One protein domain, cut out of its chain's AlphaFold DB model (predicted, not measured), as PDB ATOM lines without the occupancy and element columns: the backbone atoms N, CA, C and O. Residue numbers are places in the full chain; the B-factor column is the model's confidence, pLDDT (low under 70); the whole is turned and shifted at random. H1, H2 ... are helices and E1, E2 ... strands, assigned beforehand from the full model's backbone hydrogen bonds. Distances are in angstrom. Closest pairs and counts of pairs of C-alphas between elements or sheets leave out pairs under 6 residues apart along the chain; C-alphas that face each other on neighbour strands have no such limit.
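What this domain is: This is residues 3 to 78 of the 88 residues of the protein "C2H2-type domain-containing protein" of Legionellales bacterium (UniProt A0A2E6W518). A long, twisted hairpin of two strands, E1 and E2, makes one arm of a rod, and the helix H1 points away at the rod's other end. Between them, the short strand E3 lies beside the part of E2 that is far from the hairpin's turn, and the loop of residues 45 to 62 leads from E3 to H1. The hairpin's tip, residues 15 to 20, sticks out at one end, and residues 71 to 78, of which 71 to 77 belong to H1, stick out at the other. The printed part has 76 residues with three named strands and one named helix, in the order E1, E2, E3, H1; the sheet has the order E1, E2, E3, all antiparallel, and the class is mixed, helices and strands. The whole is extended, with a radius of gyration of the C-alphas of 18.1 A and spans of 61 by 24 by 19 A.

How they stand to each other: The sheet is a meander, each strand the antiparallel neighbour of the one before, made of E1, residues 3 to 16, E2, residues 19 to 33, and E3, residues 40 to 44. E2 is the inner strand, and E1 and E3 are edge strands. E1 and E2 form a hairpin, with 162 degrees between their directions. Their C-alphas 5 and 30 face each other at 4.6 A, and C-alphas 15 and 20 at 4.5 A. N 8 and O 27 are within hydrogen-bond range at 2.8 A, as are N 16 and O 19 at 2.9 A. E1 bends by 55 degrees at residue 13. E2 and E3 form a second hairpin, with 149 degrees between their directions. Their C-alphas 33 and 40 face each other at 4.5 A, and N 32 and O 41 are within hydrogen-bond range at 2.8 A. H1, residues 63 to 77, is not on the sheet, with 0 pairs of C-alphas within 10 A. It is apart from E1 and from E2. In H1 every O i to N i+4 pair is within hydrogen-bond range.

Where its parts are: E2, the longest strand with 15 residues, measures 43.8 A from first to last C-alpha. E1 measures 39.3 A and begins at C-alpha 3, at (162.640, 146.288, 136.342). E2 begins at C-alpha 19, at (138.533, 180.292, 140.699). E3 has 5 residues and measures 13.9 A. H1 has 15 residues, measures 20.9 A and ends at C-alpha 77, at (162.803, 133.360, 110.148).

The domain as a whole: The two C-alphas farthest apart are those of Gly 18 and Phe 77, at 61.7 A. Without the stretches that stand free, the body has 62 residues and spans 48 by 21 by 20 A. The link from E1 to E2 is tight, that from E2 to E3 is short, and that from E3 to H1 is long, with 18 residues. The printed part has no cut. Its mean pLDDT is 89.5, and no printed residue is under 70.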
ATOM      1  N   LEU A   3     161.979 146.507 135.050       90.56
ATOM      2  CA  LEU A   3     162.640 146.288 136.342       90.56
ATOM      3  C   LEU A   3     161.745 146.671 137.526       90.56
ATOM      4  O   LEU A   3     161.808 146.051 138.580       90.56
ATOM      5  N   GLY A   4     160.902 147.689 137.360       92.44
ATOM      6  CA  GLY A   4     160.033 148.161 138.431       92.44
ATOM      7  C   GLY A   4     159.145 149.324 138.016       92.44
ATOM      8  O   GLY A   4     159.228 149.835 136.894       92.44
ATOM      9  N   THR A   5     158.285 149.754 138.936       94.19
ATOM     10  CA  THR A   5     157.405 150.910 138.737       94.19
ATOM     11  C   THR A   5     157.426 151.824 139.952       94.19
ATOM     12  O   THR A   5     157.485 151.359 141.086       94.19
ATOM     13  N   ALA A   6     157.361 153.126 139.703       93.75
ATOM     14  CA  ALA A   6     157.261 154.169 140.712       93.75
ATOM     15  C   ALA A   6     156.085 155.099 140.387       93.75
ATOM     16  O   ALA A   6     155.654 155.205 139.234       93.75
ATOM     17  N   LYS A   7     155.549 155.791 141.395       93.81
ATOM     18  CA  LYS A   7     154.521 156.826 141.207       93.81
ATOM     19  C   LYS A   7     155.157 158.200 141.379       93.81
ATOM     20  O   LYS A   7     155.742 158.488 142.414       93.81
ATOM     21  N   MET A   8     155.017 159.045 140.365       92.88
ATOM     22  CA  MET A   8     155.409 160.449 140.398       92.88
ATOM     23  C   MET A   8     154.162 161.307 140.598       92.88
ATOM     24  O   MET A   8     153.177 161.162 139.869       92.88
ATOM     25  N   HIS A   9     154.211 162.201 141.580       93.31
ATOM     26  CA  HIS A   9     153.159 163.178 141.829       93.31
ATOM     27  C   HIS A   9     153.588 164.546 141.306       93.31
ATOM     28  O   HIS A   9     154.759 164.913 141.379       93.31
ATOM     29  N   THR A  10     152.644 165.287 140.741       93.56
ATOM     30  CA  THR A  10     152.858 166.661 140.298       93.56
ATOM     31  C   THR A  10     151.658 167.488 140.708       93.56
ATOM     32  O   THR A  10     150.536 167.230 140.254       93.56
ATOM     33  N   ASP A  11     151.916 168.467 141.558       95.44
ATOM     34  CA  ASP A  11     150.947 169.439 142.031       95.44
ATOM     35  C   ASP A  11     151.041 170.699 141.167       95.44
ATOM     36  O   ASP A  11     152.128 171.156 140.812       95.44
ATOM     37  N   TYR A  12     149.894 171.225 140.754       93.88
ATOM     38  CA  TYR A  12     149.810 172.446 139.962       93.88
ATOM     39  C   TYR A  12     148.501 173.173 140.244       93.88
ATOM     40  O   TYR A  12     147.492 172.578 140.629       93.88
ATOM     41  N   TYR A  13     148.505 174.478 140.005       95.38
ATOM     42  CA  TYR A  13     147.305 175.293 140.093       95.38
ATOM     43  C   TYR A  13     146.735 175.516 138.697       95.38
ATOM     44  O   TYR A  13     147.469 175.810 137.755       95.38
ATOM     45  N   ARG A  14     145.416 175.383 138.557       93.88
ATOM     46  CA  ARG A  14     144.692 175.754 137.335       93.88
ATOM     47  C   ARG A  14     143.608 176.764 137.667       93.88
ATOM     48  O   ARG A  14     142.977 176.665 138.716       93.88
ATOM     49  N   MET A  15     143.352 177.692 136.757       95.56
ATOM     50  CA  MET A  15     142.211 178.594 136.864       95.56
ATOM     51  C   MET A  15     141.023 177.984 136.118       95.56
ATOM     52  O   MET A  15     141.157 177.578 134.964       95.56
ATOM     53  N   ARG A  16     139.867 177.881 136.776       93.38
ATOM     54  CA  ARG A  16     138.619 177.412 136.161       93.38
ATOM     55  C   ARG A  16     137.483 178.319 136.610       93.38
ATOM     56  O   ARG A  16     137.226 178.419 137.803       93.38
ATOM     57  N   ASN A  17     136.817 178.969 135.656       93.56
ATOM     58  CA  ASN A  17     135.723 179.917 135.907       93.56
ATOM     59  C   ASN A  17     136.099 181.018 136.922       93.56
ATOM     60  O   ASN A  17     135.342 181.298 137.843       93.56
ATOM     61  N   GLY A  18     137.303 181.587 136.801       93.88
ATOM     62  CA  GLY A  18     137.796 182.635 137.706       93.88
ATOM     63  C   GLY A  18     138.253 182.155 139.090       93.88
ATOM     64  O   GLY A  18     138.792 182.950 139.851       93.88
ATOM     65  N   ILE A  19     138.107 180.866 139.415       95.31
ATOM     66  CA  ILE A  19     138.533 180.292 140.699       95.31
ATOM     67  C   ILE A  19     139.831 179.504 140.501       95.31
ATOM     68  O   ILE A  19     139.938 178.660 139.604       95.31
ATOM     69  N   GLN A  20     140.824 179.757 141.356       95.62
ATOM     70  CA  GLN A  20     142.063 178.984 141.387       95.62
ATOM     71  C   GLN A  20     141.824 177.645 142.092       95.62
ATOM     72  O   GLN A  20     141.389 177.592 143.239       95.62
ATOM     73  N   GLN A  21     142.115 176.547 141.400       95.19
ATOM     74  CA  GLN A  21     141.987 175.191 141.919       95.19
ATOM     75  C   GLN A  21     143.367 174.557 142.063       95.19
ATOM     76  O   GLN A  21     144.152 174.555 141.111       95.19
ATOM     77  N   HIS A  22     143.633 173.966 143.225       95.00
ATOM     78  CA  HIS A  22     144.791 173.105 143.433       95.00
ATOM     79  C   HIS A  22     144.508 171.714 142.854       95.00
ATOM     80  O   HIS A  22     143.491 171.094 143.169       95.00
ATOM     81  N   CYS A  23     145.373 171.237 141.965       95.25
ATOM     82  CA  CYS A  23     145.225 169.961 141.278       95.25
ATOM     83  C   CYS A  23     146.470 169.102 141.478       95.25
ATOM     84  O   CYS A  23     147.587 169.542 141.220       95.25
ATOM     85  N   ARG A  24     146.256 167.837 141.848       94.19
ATOM     86  CA  ARG A  24     147.315 166.835 141.963       94.19
ATOM     87  C   ARG A  24     147.166 165.799 140.865       94.19
ATOM     88  O   ARG A  24     146.127 165.154 140.737       94.19
ATOM     89  N   THR A  25     148.215 165.611 140.075       92.69
ATOM     90  CA  THR A  25     148.287 164.537 139.080       92.69
ATOM     91  C   THR A  25     149.270 163.472 139.519       92.69
ATOM     92  O   THR A  25     150.321 163.767 140.078       92.69
ATOM     93  N   THR A  26     148.916 162.215 139.262       93.56
ATOM     94  CA  THR A  26     149.787 161.069 139.525       93.56
ATOM     95  C   THR A  26     150.100 160.391 138.203       93.56
ATOM     96  O   THR A  26     149.199 160.137 137.403       93.56
ATOM     97  N   ARG A  27     151.377 160.113 137.952       92.75
ATOM     98  CA  ARG A  27     151.847 159.401 136.762       92.75
ATOM     99  C   ARG A  27     152.733 158.243 137.186       92.75
ATOM    100  O   ARG A  27     153.579 158.396 138.059       92.75
ATOM    101  N   THR A  28     152.556 157.092 136.551       94.00
ATOM    102  CA  THR A  28     153.447 155.949 136.761       94.00
ATOM    103  C   THR A  28     154.708 156.135 135.926       94.00
ATOM    104  O   THR A  28     154.630 156.459 134.737       94.00
ATOM    105  N   VAL A  29     155.861 155.927 136.546       94.50
ATOM    106  CA  VAL A  29     157.173 155.872 135.905       94.50
ATOM    107  C   VAL A  29     157.627 154.419 135.917       94.50
ATOM    108  O   VAL A  29     157.604 153.759 136.952       94.50
ATOM    109  N   TYR A  30     158.000 153.914 134.750       93.25
ATOM    110  CA  TYR A  30     158.497 152.559 134.560       93.25
ATOM    111  C   TYR A  30     160.018 152.600 134.508       93.25
ATOM    112  O   TYR A  30     160.579 153.332 133.692       93.25
ATOM    113  N   HIS A  31     160.658 151.797 135.350       94.12
ATOM    114  CA  HIS A  31     162.088 151.524 135.291       94.12
ATOM    115  C   HIS A  31     162.299 150.343 134.353       94.12
ATOM    116  O   HIS A  31     161.739 149.263 134.554       94.12
ATOM    117  N   LEU A  32     163.051 150.572 133.286       92.75
ATOM    118  CA  LEU A  32     163.200 149.653 132.171       92.75
ATOM    119  C   LEU A  32     164.677 149.391 131.923       92.75
ATOM    120  O   LEU A  32     165.509 150.287 132.017       92.75
ATOM    121  N   ARG A  33     164.980 148.165 131.517       92.50
ATOM    122  CA  ARG A  33     166.275 147.769 130.981       92.50
ATOM    123  C   ARG A  33     166.174 147.604 129.473       92.50
ATOM    124  O   ARG A  33     165.235 146.967 128.987       92.50
ATOM    125  N   CYS A  34     167.128 148.169 128.743       91.88
ATOM    126  CA  CYS A  34     167.168 148.105 127.291       91.88
ATOM    127  C   CYS A  34     167.500 146.694 126.813       91.88
ATOM    128  O   CYS A  34     168.544 146.157 127.165       91.88
ATOM    129  N   ASP A  35     166.668 146.138 125.935       87.94
ATOM    130  CA  ASP A  35     166.884 144.792 125.389       87.94
ATOM    131  C   ASP A  35     168.040 144.729 124.374       87.94
ATOM    132  O   ASP A  35     168.498 143.646 124.029       87.94
ATOM    133  N   SER A  36     168.530 145.878 123.893       88.25
ATOM    134  CA  SER A  36     169.637 145.943 122.930       88.25
ATOM    135  C   SER A  36     170.994 146.223 123.582       88.25
ATOM    136  O   SER A  36     171.962 145.563 123.227       88.25
ATOM    137  N   CYS A  37     171.101 147.212 124.478       90.25
ATOM    138  CA  CYS A  37     172.379 147.582 125.109       90.25
ATOM    139  C   CYS A  37     172.449 147.271 126.608       90.25
ATOM    140  O   CYS A  37     173.475 147.513 127.234       90.25
ATOM    141  N   GLY A  38     171.363 146.789 127.216       89.44
ATOM    142  CA  GLY A  38     171.315 146.488 128.645       89.44
ATOM    143  C   GLY A  38     171.241 147.708 129.567       89.44
ATOM    144  O   GLY A  38     171.102 147.499 130.767       89.44
ATOM    145  N   ALA A  39     171.299 148.936 129.038       91.88
ATOM    146  CA  ALA A  39     171.240 150.165 129.828       91.88
ATOM    147  C   ALA A  39     169.873 150.362 130.496       91.88
ATOM    148  O   ALA A  39     168.831 150.040 129.917       91.88
ATOM    149  N   GLU A  40     169.882 150.941 131.690       93.25
ATOM    150  CA  GLU A  40     168.671 151.277 132.431       93.25
ATOM    151  C   GLU A  40     168.160 152.663 132.047       93.25
ATOM    152  O   GLU A  40     168.926 153.598 131.818       93.25
ATOM    153  N   PHE A  41     166.844 152.795 131.938       92.00
ATOM    154  CA  PHE A  41     166.189 154.054 131.620       92.00
ATOM    155  C   PHE A  41     164.766 154.081 132.167       92.00
ATOM    156  O   PHE A  41     164.156 153.051 132.456       92.00
ATOM    157  N   THR A  42     164.207 155.282 132.274       92.69
ATOM    158  CA  THR A  42     162.844 155.487 132.764       92.69
ATOM    159  C   THR A  42     161.921 155.980 131.663       92.69
ATOM    160  O   THR A  42     162.295 156.854 130.881       92.69
ATOM    161  N   LYS A  43     160.686 155.471 131.621       91.44
ATOM    162  CA  LYS A  43     159.614 156.012 130.772       91.44
ATOM    163  C   LYS A  43     158.383 156.330 131.602       91.44
ATOM    164  O   LYS A  43     157.994 155.567 132.481       91.44
ATOM    165  N   THR A  44     157.747 157.456 131.308       92.50
ATOM    166  CA  THR A  44     156.442 157.778 131.899       92.50
ATOM    167  C   THR A  44     155.343 156.936 131.255       92.50
ATOM    168  O   THR A  44     155.480 156.494 130.114       92.50
ATOM    169  N   SER A  45     154.209 156.773 131.937       89.56
ATOM    170  CA  SER A  45     153.038 156.061 131.405       89.56
ATOM    171  C   SER A  45     152.532 156.587 130.057       89.56
ATOM    172  O   SER A  45     151.933 155.828 129.310       89.56
ATOM    173  N   LYS A  46     152.794 157.856 129.716       88.31
ATOM    174  CA  LYS A  46     152.452 158.433 128.403       88.31
ATOM    175  C   LYS A  46     153.377 157.975 127.274       88.31
ATOM    176  O   LYS A  46     152.963 157.940 126.123       88.31
ATOM    177  N   GLN A  47     154.636 157.695 127.592       87.12
ATOM    178  CA  GLN A  47     155.662 157.292 126.624       87.12
ATOM    179  C   GLN A  47     155.811 155.771 126.547       87.12
ATOM    180  O   GLN A  47     156.394 155.245 125.600       87.12
ATOM    181  N   PHE A  48     155.335 155.066 127.569       87.25
ATOM    182  CA  PHE A  48     155.408 153.623 127.651       87.25
ATOM    183  C   PHE A  48     154.257 152.984 126.872       87.25
ATOM    184  O   PHE A  48     153.089 153.238 127.146       87.25
ATOM    185  N   ASN A  49     154.596 152.138 125.900       85.44
ATOM    186  CA  ASN A  49     153.622 151.330 125.178       85.44
ATOM    187  C   ASN A  49     153.579 149.925 125.789       85.44
ATOM    188  O   ASN A  49     154.445 149.104 125.489       85.44
ATOM    189  N   HIS A  50     152.554 149.640 126.597       81.19
ATOM    190  CA  HIS A  50     152.357 148.332 127.238       81.19
ATOM    191  C   HIS A  50     152.238 147.161 126.263       81.19
ATOM    192  O   HIS A  50     152.511 146.032 126.647       81.19
ATOM    193  N   ARG A  51     151.829 147.405 125.012       82.62
ATOM    194  CA  ARG A  51     151.696 146.346 123.999       82.62
ATOM    195  C   ARG A  51     153.028 145.971 123.361       82.62
ATOM    196  O   ARG A  51     153.099 144.989 122.632       82.62
ATOM    197  N   SER A  52     154.070 146.773 123.568       80.19
ATOM    198  CA  SER A  52     155.378 146.490 122.998       80.19
ATOM    199  C   SER A  52     156.105 145.466 123.860       80.19
ATOM    200  O   SER A  52     156.377 145.719 125.029       80.19
ATOM    201  N   SER A  53     156.456 144.329 123.263       76.56
ATOM    202  CA  SER A  53     157.295 143.304 123.894       76.56
ATOM    203  C   SER A  53     158.765 143.715 124.009       76.56
ATOM    204  O   SER A  53     159.512 143.099 124.761       76.56
ATOM    205  N   ALA A  54     159.180 144.755 123.278       83.19
ATOM    206  CA  ALA A  54     160.547 145.251 123.261       83.19
ATOM    207  C   ALA A  54     160.656 146.619 123.941       83.19
ATOM    208  O   ALA A  54     159.908 147.560 123.664       83.19
ATOM    209  N   HIS A  55     161.655 146.768 124.799       87.69
ATOM    210  CA  HIS A  55     161.963 148.002 125.501       87.69
ATOM    211  C   HIS A  55     163.370 148.447 125.124       87.69
ATOM    212  O   HIS A  55     164.369 147.880 125.559       87.69
ATOM    213  N   CYS A  56     163.451 149.490 124.300       89.25
ATOM    214  CA  CYS A  56     164.718 150.076 123.880       89.25
ATOM    215  C   CYS A  56     164.864 151.517 124.356       89.25
ATOM    216  O   CYS A  56     163.889 152.280 124.388       89.25
ATOM    217  N   CYS A  57     166.102 151.865 124.715       88.62
ATOM    218  CA  CYS A  57     166.473 153.229 125.043       88.62
ATOM    219  C   CYS A  57     166.568 154.066 123.761       88.62
ATOM    220  O   CYS A  57     167.002 153.594 122.706       88.62
ATOM    221  N   ASP A  58     166.152 155.324 123.862       85.94
ATOM    222  CA  ASP A  58     166.189 156.262 122.743       85.94
ATOM    223  C   ASP A  58     167.616 156.757 122.461       85.94
ATOM    224  O   ASP A  58     167.977 156.929 121.300       85.94
ATOM    225  N   VAL A  59     168.440 156.887 123.508       82.81
ATOM    226  CA  VAL A  59     169.802 157.447 123.448       82.81
ATOM    227  C   VAL A  59     170.744 156.602 122.588       82.81
ATOM    228  O   VAL A  59     171.374 157.125 121.677       82.81
ATOM    229  N   TYR A  60     170.830 155.296 122.855       84.19
ATOM    230  CA  TYR A  60     171.838 154.439 122.220       84.19
ATOM    231  C   TYR A  60     171.271 153.543 121.121       84.19
ATOM    232  O   TYR A  60     171.970 153.216 120.166       84.19
ATOM    233  N   CYS A  61     170.014 153.109 121.248       85.50
ATOM    234  CA  CYS A  61     169.496 152.011 120.426       85.50
ATOM    235  C   CYS A  61     168.394 152.421 119.454       85.50
ATOM    236  O   CYS A  61     168.144 151.673 118.514       85.50
ATOM    237  N   ASN A  62     167.775 153.590 119.650       87.12
ATOM    238  CA  ASN A  62     166.664 154.125 118.864       87.12
ATOM    239  C   ASN A  62     165.540 153.086 118.605       87.12
ATOM    240  O   ASN A  62     165.644 152.243 117.705       87.12
ATOM    241  N   PRO A  63     164.401 153.167 119.313       84.81
ATOM    242  CA  PRO A  63     163.368 152.135 119.267       84.81
ATOM    243  C   PRO A  63     162.789 151.893 117.866       84.81
ATOM    244  O   PRO A  63     162.395 150.766 117.574       84.81
ATOM    245  N   ARG A  64     162.778 152.895 116.971       85.88
ATOM    246  CA  ARG A  64     162.299 152.714 115.587       85.88
ATOM    247  C   ARG A  64     163.237 151.824 114.777       85.88
ATOM    248  O   ARG A  64     162.779 150.887 114.127       85.88
ATOM    249  N   LYS A  65     164.547 152.084 114.851       86.88
ATOM    250  CA  LYS A  65     165.562 151.261 114.173       86.88
ATOM    251  C   LYS A  65     165.565 149.838 114.726       86.88
ATOM    252  O   LYS A  65     165.629 148.880 113.958       86.88
ATOM    253  N   PHE A  66     165.432 149.695 116.044       88.19
ATOM    254  CA  PHE A  66     165.333 148.385 116.683       88.19
ATOM    255  C   PHE A  66     164.099 147.604 116.213       88.19
ATOM    256  O   PHE A  66     164.232 146.454 115.798       88.19
ATOM    257  N   ALA A  67     162.918 148.229 116.205       85.94
ATOM    258  CA  ALA A  67     161.688 147.598 115.729       85.94
ATOM    259  C   ALA A  67     161.811 147.137 114.268       85.94
ATOM    260  O   ALA A  67     161.473 145.998 113.955       85.94
ATOM    261  N   GLN A  68     162.380 147.972 113.391       87.81
ATOM    262  CA  GLN A  68     162.612 147.607 111.993       87.81
ATOM    263  C   GLN A  68     163.558 146.403 111.859       87.81
ATOM    264  O   GLN A  68     163.282 145.493 111.074       87.81
ATOM    265  N   LYS A  69     164.645 146.363 112.643       88.88
ATOM    266  CA  LYS A  69     165.584 145.231 112.666       88.88
ATOM    267  C   LYS A  69     164.895 143.943 113.123       88.88
ATOM    268  O   LYS A  69     165.061 142.917 112.471       88.88
ATOM    269  N   GLN A  70     164.095 144.001 114.188       87.75
ATOM    270  CA  GLN A  70     163.319 142.854 114.672       87.75
ATOM    271  C   GLN A  70     162.324 142.358 113.618       87.75
ATOM    272  O   GLN A  70     162.284 141.165 113.334       87.75
ATOM    273  N   SER A  71     161.589 143.258 112.958       85.12
ATOM    274  CA  SER A  71     160.688 142.881 111.861       85.12
ATOM    275  C   SER A  71     161.427 142.239 110.685       85.12
ATOM    276  O   SER A  71     160.933 141.273 110.113       85.12
ATOM    277  N   ALA A  72     162.612 142.739 110.322       87.19
ATOM    278  CA  ALA A  72     163.420 142.158 109.252       87.19
ATOM    279  C   ALA A  72     163.935 140.752 109.606       87.19
ATOM    280  O   ALA A  72     163.918 139.867 108.754       87.19
ATOM    281  N   ILE A  73     164.362 140.533 110.855       87.00
ATOM    282  CA  ILE A  73     164.764 139.209 111.355       87.00
ATOM    283  C   ILE A  73     163.569 138.259 111.336       87.00
ATOM    284  O   ILE A  73     163.678 137.155 110.804       87.00
ATOM    285  N   LEU A  74     162.420 138.706 111.851       84.25
ATOM    286  CA  LEU A  74     161.206 137.904 111.887       84.25
ATOM    287  C   LEU A  74     160.809 137.462 110.476       84.25
ATOM    288  O   LEU A  74     160.658 136.271 110.261       84.25
ATOM    289  N   ARG A  75     160.781 138.369 109.488       82.06
ATOM    290  CA  ARG A  75     160.494 138.034 108.076       82.06
ATOM    291  C   ARG A  75     161.441 136.998 107.465       82.06
ATOM    292  O   ARG A  75     161.035 136.269 106.572       82.06
ATOM    293  N   LYS A  76     162.705 136.948 107.900       81.31
ATOM    294  CA  LYS A  76     163.653 135.918 107.441       81.31
ATOM    295  C   LYS A  76     163.367 134.564 108.080       81.31
ATOM    296  O   LYS A  76     163.488 133.540 107.417       81.31
ATOM    297  N   PHE A  77     163.036 134.571 109.369       79.06
ATOM    298  CA  PHE A  77     162.803 133.360 110.148       79.06
ATOM    299  C   PHE A  77     161.442 132.740 109.831       79.06
ATOM    300  O   PHE A  77     161.335 131.582 109.439       79.06
ATOM    301  N   THR A  78     160.392 133.545 109.940       72.12
ATOM    302  CA  THR A  78     159.065 133.201 109.471       72.12
ATOM    303  C   THR A  78     159.085 133.431 107.964       72.12
ATOM    304  O   THR A  78     158.808 134.546 107.529       72.12
TER     305      THR A  78